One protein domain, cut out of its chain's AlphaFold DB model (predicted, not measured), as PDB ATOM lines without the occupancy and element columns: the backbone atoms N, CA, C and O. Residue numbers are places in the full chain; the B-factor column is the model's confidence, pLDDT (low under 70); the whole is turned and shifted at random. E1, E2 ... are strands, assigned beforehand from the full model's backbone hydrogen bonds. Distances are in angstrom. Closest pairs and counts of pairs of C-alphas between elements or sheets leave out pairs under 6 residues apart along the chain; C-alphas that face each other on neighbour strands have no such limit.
ATOM      1  N   MET A 173     481.100  16.853 638.428       80.50
ATOM      2  CA  MET A 173     480.755  16.943 637.008       80.50
ATOM      3  C   MET A 173     481.922  17.486 636.193       80.50
ATOM      4  O   MET A 173     482.707  18.301 636.682       80.50
ATOM      5  N   HIS A 174     482.036  17.029 634.946       77.50
ATOM      6  CA  HIS A 174     483.071  17.463 634.008       77.50
ATOM      7  C   HIS A 174     482.416  18.276 632.897       77.50
ATOM      8  O   HIS A 174     481.422  17.844 632.314       77.50
ATOM      9  N   ILE A 175     482.960  19.459 632.621       81.44
ATOM     10  CA  ILE A 175     482.490  20.338 631.551       81.44
ATOM     11  C   ILE A 175     483.610  20.488 630.528       81.44
ATOM     12  O   ILE A 175     484.695  20.965 630.860       81.44
ATOM     13  N   GLU A 176     483.332  20.105 629.283       82.81
ATOM     14  CA  GLU A 176     484.203  20.393 628.145       82.81
ATOM     15  C   GLU A 176     483.842  21.754 627.546       82.81
ATOM     16  O   GLU A 176     482.710  21.993 627.125       82.81
ATOM     17  N   GLU A 177     484.819  22.653 627.485       81.44
ATOM     18  CA  GLU A 177     484.653  24.000 626.954       81.44
ATOM     19  C   GLU A 177     485.506  24.187 625.698       81.44
ATOM     20  O   GLU A 177     486.693  23.856 625.690       81.44
ATOM     21  N   LYS A 178     484.931  24.794 624.655       85.56
ATOM     22  CA  LYS A 178     485.673  25.238 623.467       85.56
ATOM     23  C   LYS A 178     485.662  26.755 623.393       85.56
ATOM     24  O   LYS A 178     484.607  27.364 623.216       85.56
ATOM     25  N   TRP A 179     486.835  27.360 623.506       80.31
ATOM     26  CA  TRP A 179     487.012  28.804 623.453       80.31
ATOM     27  C   TRP A 179     487.625  29.202 622.115       80.31
ATOM     28  O   TRP A 179     488.662  28.686 621.712       80.31
ATOM     29  N   ILE A 180     486.969  30.123 621.406       85.38
ATOM     30  CA  ILE A 180     487.437  30.629 620.111       85.38
ATOM     31  C   ILE A 180     487.796  32.100 620.274       85.38
ATOM     32  O   ILE A 180     486.937  32.940 620.560       85.38
ATOM     33  N   ASN A 181     489.063  32.432 620.044       81.62
ATOM     34  CA  ASN A 181     489.496  33.817 619.989       81.62
ATOM     35  C   ASN A 181     488.934  34.477 618.720       81.62
ATOM     36  O   ASN A 181     489.258  34.088 617.596       81.62
ATOM     37  N   LYS A 182     488.088  35.501 618.888       83.69
ATOM     38  CA  LYS A 182     487.390  36.169 617.775       83.69
ATOM     39  C   LYS A 182     488.326  36.892 616.799       83.69
ATOM     40  O   LYS A 182     487.934  37.104 615.655       83.69
ATOM     41  N   ILE A 183     489.530  37.262 617.238       83.88
ATOM     42  CA  ILE A 183     490.502  38.031 616.450       83.88
ATOM     43  C   ILE A 183     491.486  37.087 615.762       83.88
ATOM     44  O   ILE A 183     491.648  37.139 614.548       83.88
ATOM     45  N   THR A 184     492.120  36.191 616.520       85.31
ATOM     46  CA  THR A 184     493.161  35.296 615.987       85.31
ATOM     47  C   THR A 184     492.604  34.017 615.369       85.31
ATOM     48  O   THR A 184     493.365  33.256 614.780       85.31
ATOM     49  N   ARG A 185     491.298  33.750 615.525       84.06
ATOM     50  CA  ARG A 185     490.627  32.489 615.152       84.06
ATOM     51  C   ARG A 185     491.227  31.237 615.811       84.06
ATOM     52  O   ARG A 185     490.832  30.130 615.455       84.06
ATOM     53  N   LYS A 186     492.134  31.390 616.784       83.69
ATOM     54  CA  LYS A 186     492.705  30.277 617.550       83.69
ATOM     55  C   LYS A 186     491.622  29.647 618.431       83.69
ATOM     56  O   LYS A 186     490.810  30.368 619.014       83.69
ATOM     57  N   MET A 187     491.624  28.319 618.498       83.38
ATOM     58  CA  MET A 187     490.727  27.527 619.331       83.38
ATOM     59  C   MET A 187     491.523  26.888 620.466       83.38
ATOM     60  O   MET A 187     492.520  26.220 620.203       83.38
ATOM     61  N   ASP A 188     491.056  27.080 621.694       83.00
ATOM     62  CA  ASP A 188     491.601  26.465 622.900       83.00
ATOM     63  C   ASP A 188     490.495  25.608 623.546       83.00
ATOM     64  O   ASP A 188     489.352  26.058 623.701       83.00
ATOM     65  N   GLU A 189     490.803  24.353 623.878       84.62
ATOM     66  CA  GLU A 189     489.868  23.432 624.536       84.62
ATOM     67  C   GLU A 189     490.257  23.264 626.009       84.62
ATOM     68  O   GLU A 189     491.427  23.066 626.335       84.62
ATOM     69  N   TYR A 190     489.270  23.324 626.902       81.69
ATOM     70  CA  TYR A 190     489.470  23.189 628.343       81.69
ATOM     71  C   TYR A 190     488.537  22.141 628.932       81.69
ATOM     72  O   TYR A 190     487.429  21.922 628.438       81.69
ATOM     73  N   ILE A 191     488.978  21.545 630.034       80.75
ATOM     74  CA  ILE A 191     488.155  20.696 630.888       80.75
ATOM     75  C   ILE A 191     488.066  21.360 632.255       80.75
ATOM     76  O   ILE A 191     489.086  21.642 632.888       80.75
ATOM     77  N   THR A 192     486.838  21.584 632.715       80.62
ATOM     78  CA  THR A 192     486.557  22.088 634.057       80.62
ATOM     79  C   THR A 192     485.909  20.978 634.878       80.62
ATOM     80  O   THR A 192     484.786  20.552 634.599       80.62
ATOM     81  N   HIS A 193     486.628  20.499 635.893       79.12
ATOM     82  CA  HIS A 193     486.111  19.572 636.893       79.12
ATOM     83  C   HIS A 193     485.473  20.372 638.027       79.12
ATOM     84  O   HIS A 193     486.135  21.191 638.658       79.12
ATOM     85  N   ILE A 194     484.194  20.146 638.303       79.69
ATOM     86  CA  ILE A 194     483.490  20.802 639.403       79.69
ATOM     87  C   ILE A 194     483.198  19.756 640.467       79.69
ATOM     88  O   ILE A 194     482.473  18.796 640.207       79.69
ATOM     89  N   THR A 195     483.734  19.966 641.668       78.69
ATOM     90  CA  THR A 195     483.359  19.200 642.861       78.69
ATOM     91  C   THR A 195     482.409  20.046 643.694       78.69
ATOM     92  O   THR A 195     482.752  21.167 644.073       78.69
ATOM     93  N   VAL A 196     481.217  19.529 643.978       77.06
ATOM     94  CA  VAL A 196     480.268  20.190 644.881       77.06
ATOM     95  C   VAL A 196     480.565  19.740 646.309       77.06
ATOM     96  O   VAL A 196     480.924  18.592 646.538       77.06
ATOM     97  N   SER A 197     480.441  20.632 647.282       72.38
ATOM     98  CA  SER A 197     480.543  20.329 648.710       72.38
ATOM     99  C   SER A 197     479.378  20.975 649.463       72.38
ATOM    100  O   SER A 197     478.568  21.705 648.891       72.38
ATOM    101  N   SER A 198     479.287  20.733 650.771       61.84
ATOM    102  CA  SER A 198     478.297  21.397 651.630       61.84
ATOM    103  C   SER A 198     478.506  22.914 651.742       61.84
ATOM    104  O   SER A 198     477.564  23.629 652.082       61.84
ATOM    105  N   THR A 199     479.712  23.414 651.456       65.19
ATOM    106  CA  THR A 199     480.089  24.830 651.587       65.19
ATOM    107  C   THR A 199     480.139  25.582 650.257       65.19
ATOM    108  O   THR A 199     480.292  26.803 650.264       65.19
ATOM    109  N   GLY A 200     479.983  24.899 649.117       70.00
ATOM    110  CA  GLY A 200     479.992  25.531 647.799       70.00
ATOM    111  C   GLY A 200     480.387  24.576 646.678       70.00
ATOM    112  O   GLY A 200     480.139  23.376 646.742       70.00
ATOM    113  N   TYR A 201     480.998  25.119 645.631       76.38
ATOM    114  CA  TYR A 201     481.581  24.335 644.548       76.38
ATOM    115  C   TYR A 201     483.024  24.777 644.320       76.38
ATOM    116  O   TYR A 201     483.340  25.964 644.416       76.38
ATOM    117  N   THR A 202     483.885  23.821 643.996       76.44
ATOM    118  CA  THR A 202     485.290  24.072 643.674       76.44
ATOM    119  C   THR A 202     485.515  23.718 642.206       76.44
ATOM    120  O   THR A 202     485.500  22.530 641.871       76.44
ATOM    121  N   PRO A 203     485.664  24.718 641.314       78.88
ATOM    122  CA  PRO A 203     486.000  24.482 639.920       78.88
ATOM    123  C   PRO A 203     487.519  24.351 639.749       78.88
ATOM    124  O   PRO A 203     488.284  25.225 640.158       78.88
ATOM    125  N   GLU A 204     487.959  23.285 639.093       77.69
ATOM    126  CA  GLU A 204     489.354  23.041 638.736       77.69
ATOM    127  C   GLU A 204     489.467  22.937 637.208       77.69
ATOM    128  O   GLU A 204     488.988  21.980 636.598       77.69
ATOM    129  N   LYS A 205     490.068  23.956 636.582       78.12
ATOM    130  CA  LYS A 205     490.191  24.084 635.122       78.12
ATOM    131  C   LYS A 205     491.585  23.691 634.646       78.12
ATOM    132  O   LYS A 205     492.577  24.169 635.197       78.12
ATOM    133  N   ILE A 206     491.648  22.874 633.598       79.50
ATOM    134  CA  ILE A 206     492.885  22.534 632.888       79.50
ATOM    135  C   ILE A 206     492.699  22.649 631.372       79.50
ATOM    136  O   ILE A 206     491.578  22.552 630.866       79.50
ATOM    137  N   GLU A 207     493.794  22.865 630.643       78.06
ATOM    138  CA  GLU A 207     493.800  22.686 629.188       78.06
ATOM    139  C   GLU A 207     493.543  21.218 628.850       78.06
ATOM    140  O   GLU A 207     493.942  20.316 629.592       78.06
ATOM    141  N   LYS A 208     492.821  20.976 627.754       75.81
ATOM    142  CA  LYS A 208     492.407  19.629 627.381       75.81
ATOM    143  C   LYS A 208     493.594  18.803 626.899       75.81
ATOM    144  O   LYS A 208     493.942  18.802 625.723       75.81
ATOM    145  N   GLU A 209     494.160  18.056 627.834       76.62
ATOM    146  CA  GLU A 209     495.136  17.001 627.599       76.62
ATOM    147  C   GLU A 209     494.475  15.629 627.818       76.62
ATOM    148  O   GLU A 209     493.682  15.433 628.745       76.62
ATOM    149  N   LEU A 210     494.788  14.671 626.943       78.19
ATOM    150  CA  LEU A 210     494.327  13.288 627.067       78.19
ATOM    151  C   LEU A 210     495.351  12.464 627.847       78.19
ATOM    152  O   LEU A 210     496.561  12.641 627.704       78.19
ATOM    153  N   CYS A 211     494.856  11.526 628.645       77.06
ATOM    154  CA  CYS A 211     495.677  10.581 629.374       77.06
ATOM    155  C   CYS A 211     496.492   9.733 628.384       77.06
ATOM    156  O   CYS A 211     495.902   9.069 627.527       77.06
ATOM    157  N   PRO A 212     497.826   9.672 628.519       80.69
ATOM    158  CA  PRO A 212     498.668   8.906 627.605       80.69
ATOM    159  C   PRO A 212     498.530   7.386 627.779       80.69
ATOM    160  O   PRO A 212     499.003   6.644 626.924       80.69
ATOM    161  N   LEU A 213     497.906   6.910 628.868       83.19
ATOM    162  CA  LEU A 213     497.700   5.480 629.125       83.19
ATOM    163  C   LEU A 213     496.376   4.955 628.562       83.19
ATOM    164  O   LEU A 213     496.359   3.897 627.943       83.19
ATOM    165  N   CYS A 214     495.268   5.667 628.789       82.56
ATOM    166  CA  CYS A 214     493.929   5.182 628.431       82.56
ATOM    167  C   CYS A 214     493.181   6.073 627.428       82.56
ATOM    168  O   CYS A 214     492.078   5.730 627.017       82.56
ATOM    169  N   GLY A 215     493.735   7.231 627.052       78.19
ATOM    170  CA  GLY A 215     493.033   8.221 626.229       78.19
ATOM    171  C   GLY A 215     491.882   8.932 626.950       78.19
ATOM    172  O   GLY A 215     491.179   9.724 626.331       78.19
ATOM    173  N   GLY A 216     491.682   8.666 628.244       76.81
ATOM    174  CA  GLY A 216     490.695   9.335 629.083       76.81
ATOM    175  C   GLY A 216     491.044  10.798 629.346       76.81
ATOM    176  O   GLY A 216     492.173  11.246 629.160       76.81
ATOM    177  N   VAL A 217     490.062  11.565 629.796       78.00
ATOM    178  CA  VAL A 217     490.222  12.987 630.105       78.00
ATOM    179  C   VAL A 217     491.090  13.166 631.358       78.00
ATOM    180  O   VAL A 217     490.890  12.457 632.346       78.00
ATOM    181  N   LEU A 218     492.045  14.101 631.343       80.44
ATOM    182  CA  LEU A 218     492.777  14.496 632.548       80.44
ATOM    183  C   LEU A 218     491.969  15.512 633.371       80.44
ATOM    184  O   LEU A 218     491.229  16.328 632.827       80.44
ATOM    185  N   ILE A 219     492.100  15.455 634.693       76.00
ATOM    186  CA  ILE A 219     491.456  16.367 635.644       76.00
ATOM    187  C   ILE A 219     492.468  16.776 636.707       76.00
ATOM    188  O   ILE A 219     493.330  15.991 637.089       76.00
ATOM    189  N   LYS A 220     492.378  18.006 637.212       73.25
ATOM    190  CA  LYS A 220     493.163  18.408 638.381       73.25
ATOM    191  C   LYS A 220     492.409  17.969 639.634       73.25
ATOM    192  O   LYS A 220     491.207  18.177 639.699       73.25
ATOM    193  N   LYS A 221     493.099  17.323 640.570       68.69
ATOM    194  CA  LYS A 221     492.596  16.933 641.892       68.69
ATOM    195  C   LYS A 221     493.682  17.223 642.916       68.69
ATOM    196  O   LYS A 221     494.802  16.744 642.775       68.69
ATOM    197  N   GLN A 222     493.359  18.005 643.947       65.75
ATOM    198  CA  GLN A 222     494.263  18.269 645.083       65.75
ATOM    199  C   GLN A 222     495.656  18.798 644.671       65.75
ATOM    200  O   GLN A 222     496.647  18.572 645.356       65.75
ATOM    201  N   GLY A 223     495.739  19.515 643.545       67.75
ATOM    202  CA  GLY A 223     496.993  20.083 643.036       67.75
ATOM    203  C   GLY A 223     497.747  19.234 642.004       67.75
ATOM    204  O   GLY A 223     498.558  19.806 641.278       67.75
ATOM    205  N   CYS A 224     497.438  17.943 641.839       73.88
ATOM    206  CA  CYS A 224     498.023  17.092 640.793       73.88
ATOM    207  C   CYS A 224     497.022  16.836 639.647       73.88
ATOM    208  O   CYS A 224     495.808  16.956 639.818       73.88
ATOM    209  N   ILE A 225     497.527  16.552 638.445       82.50
ATOM    210  CA  ILE A 225     496.737  16.204 637.257       82.50
ATOM    211  C   ILE A 225     496.609  14.680 637.217       82.50
ATOM    212  O   ILE A 225     497.605  13.985 637.061       82.50
ATOM    213  N   GLN A 226     495.397  14.157 637.346       84.94
ATOM    214  CA  GLN A 226     495.088  12.728 637.371       84.94
ATOM    215  C   GLN A 226     494.169  12.353 636.207       84.94
ATOM    216  O   GLN A 226     493.456  13.197 635.662       84.94
ATOM    217  N   CYS A 227     494.151  11.078 635.827       79.69
ATOM    218  CA  CYS A 227     493.132  10.579 634.911       79.69
ATOM    219  C   CYS A 227     491.736  10.610 635.561       79.69
ATOM    220  O   CYS A 227     491.572  10.317 636.744       79.69
ATOM    221  N   SER A 228     490.717  10.964 634.777       76.81
ATOM    222  CA  SER A 228     489.310  10.918 635.198       76.81
ATOM    223  C   SER A 228     488.767   9.496 635.361       76.81
ATOM    224  O   SER A 228     487.845   9.298 636.151       76.81
ATOM    225  N   ASP A 229     489.329   8.521 634.639       77.50
ATOM    226  CA  ASP A 229     488.964   7.108 634.750       77.50
ATOM    227  C   ASP A 229     489.522   6.513 636.058       77.50
ATOM    228  O   ASP A 229     490.747   6.434 636.202       77.50
ATOM    229  N   PRO A 230     488.664   6.048 636.991       75.31
ATOM    230  CA  PRO A 230     489.093   5.451 638.258       75.31
ATOM    231  C   PRO A 230     489.959   4.194 638.105       75.31
ATOM    232  O   PRO A 230     490.640   3.807 639.052       75.31
ATOM    233  N   SER A 231     489.912   3.531 636.947       79.50
ATOM    234  CA  SER A 231     490.708   2.336 636.653       79.50
ATOM    235  C   SER A 231     492.113   2.657 636.127       79.50
ATOM    236  O   SER A 231     492.967   1.770 636.052       79.50
ATOM    237  N   CYS A 232     492.383   3.921 635.784       80.50
ATOM    238  CA  CYS A 232     493.652   4.361 635.223       80.50
ATOM    239  C   CYS A 232     494.544   5.025 636.286       80.50
ATOM    240  O   CYS A 232     494.144   5.975 636.951       80.50
ATOM    241  N   VAL A 233     495.796   4.570 636.395       84.00
ATOM    242  CA  VAL A 233     496.773   5.019 637.410       84.00
ATOM    243  C   VAL A 233     497.610   6.239 636.995       84.00
ATOM    244  O   VAL A 233     498.623   6.536 637.622       84.00
ATOM    245  N   TYR A 234     497.251   6.925 635.907       82.94
ATOM    246  CA  TYR A 234     498.043   8.055 635.420       82.94
ATOM    247  C   TYR A 234     497.887   9.292 636.314       82.94
ATOM    248  O   TYR A 234     496.777   9.806 636.483       82.94
ATOM    249  N   GLU A 235     499.015   9.816 636.792       82.62
ATOM    250  CA  GLU A 235     499.109  11.059 637.554       82.62
ATOM    251  C   GLU A 235     500.369  11.851 637.162       82.62
ATOM    252  O   GLU A 235     501.441  11.292 636.931       82.62
ATOM    253  N   LYS A 236     500.234  13.175 637.093       81.88
ATOM    254  CA  LYS A 236     501.293  14.154 636.848       81.88
ATOM    255  C   LYS A 236     501.108  15.289 637.849       81.88
ATOM    256  O   LYS A 236     500.166  16.068 637.735       81.88
ATOM    257  N   CYS A 237     501.993  15.419 638.830       71.88
ATOM    258  CA  CYS A 237     501.944  16.582 639.710       71.88
ATOM    259  C   CYS A 237     502.436  17.826 638.964       71.88
ATOM    260  O   CYS A 237     503.460  17.793 638.280       71.88
ATOM    261  N   ALA A 238     501.653  18.903 639.042       55.72
ATOM    262  CA  ALA A 238     502.060  20.194 638.512       55.72
ATOM    263  C   ALA A 238     503.185  20.734 639.407       55.72
ATOM    264  O   ALA A 238     502.986  20.858 640.614       55.72
TER     265      ALA A 238
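Overview. This is residues 173 to 238 of the 239 residues of the protein "RIBORED_LARGE domain-containing protein" of Acholeplasmataceae bacterium (UniProt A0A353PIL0). A long, strongly twisted ribbon of three strands, E1, E2 and E3, has a much smaller three-stranded sheet, E4, E5 and E6, packed on it through the edge strand E4, close to E2 and E3. Residues 181 to 186, the turn between E1 and E2, stick out free at one end of the ribbon. The printed part has 66 residues, with no named helix and six named strands, E1 to E6 in chain order; both sheets are antiparallel, in the orders E1 - E2 - E3 and E4 - E5 - E6, and the class is all strand. It is only just loose, close to compact, with a radius of gyration of the C-alphas of 13.3 A and spans of 39 by 34 by 19 A.

Arrangement. Look first at inner strand E2, residues 187 to 197. It forms hairpins with E1, residues 173 to 180, at 154 degrees, where N 175 and O 192 are 2.9 A apart, and with E3, residues 200 to 207, at 155 degrees, where N 193 and O 204 are 2.9 A apart, both within hydrogen-bond range. These three form a meander, each strand the antiparallel neighbour of the one before. So do E4, residues 218 to 221, E5, residues 224 to 227, and E6, residues 235 to 237. Between E4 and E5, N 219 and O 226 are 2.8 A apart; between E5 and E6, N 225 and O 236 are 2.8 A apart. The closest C-alphas of E3 and E4 are Glu 204 and Lys 220, 6.0 A; those of E2 and E4 are His 193 and Ile 219, 6.4 A. E1 is apart from E4, E5 and E6.

Along the chain. Find C-alpha 187 at (490.727, 27.527, 619.331); from there E2 runs 31.9 A to C-alpha 197. E1 begins at C-alpha 173, (480.755, 16.943, 637.008), and measures 22.7 A; E3 measures 23.3 A. E4, E5 and E6 measure 9.7, 10.0 and 6.6 A, and E6 ends at C-alpha 237, (501.944, 16.582, 639.710).

Size, cuts and confidence. The two C-alphas farthest apart are those of Thr 184 and Ser 198, 41.0 A. The printed part has no cut and no long link. Look for pLDDT under 70 at residues 198 to 199, 221 to 223 and 238.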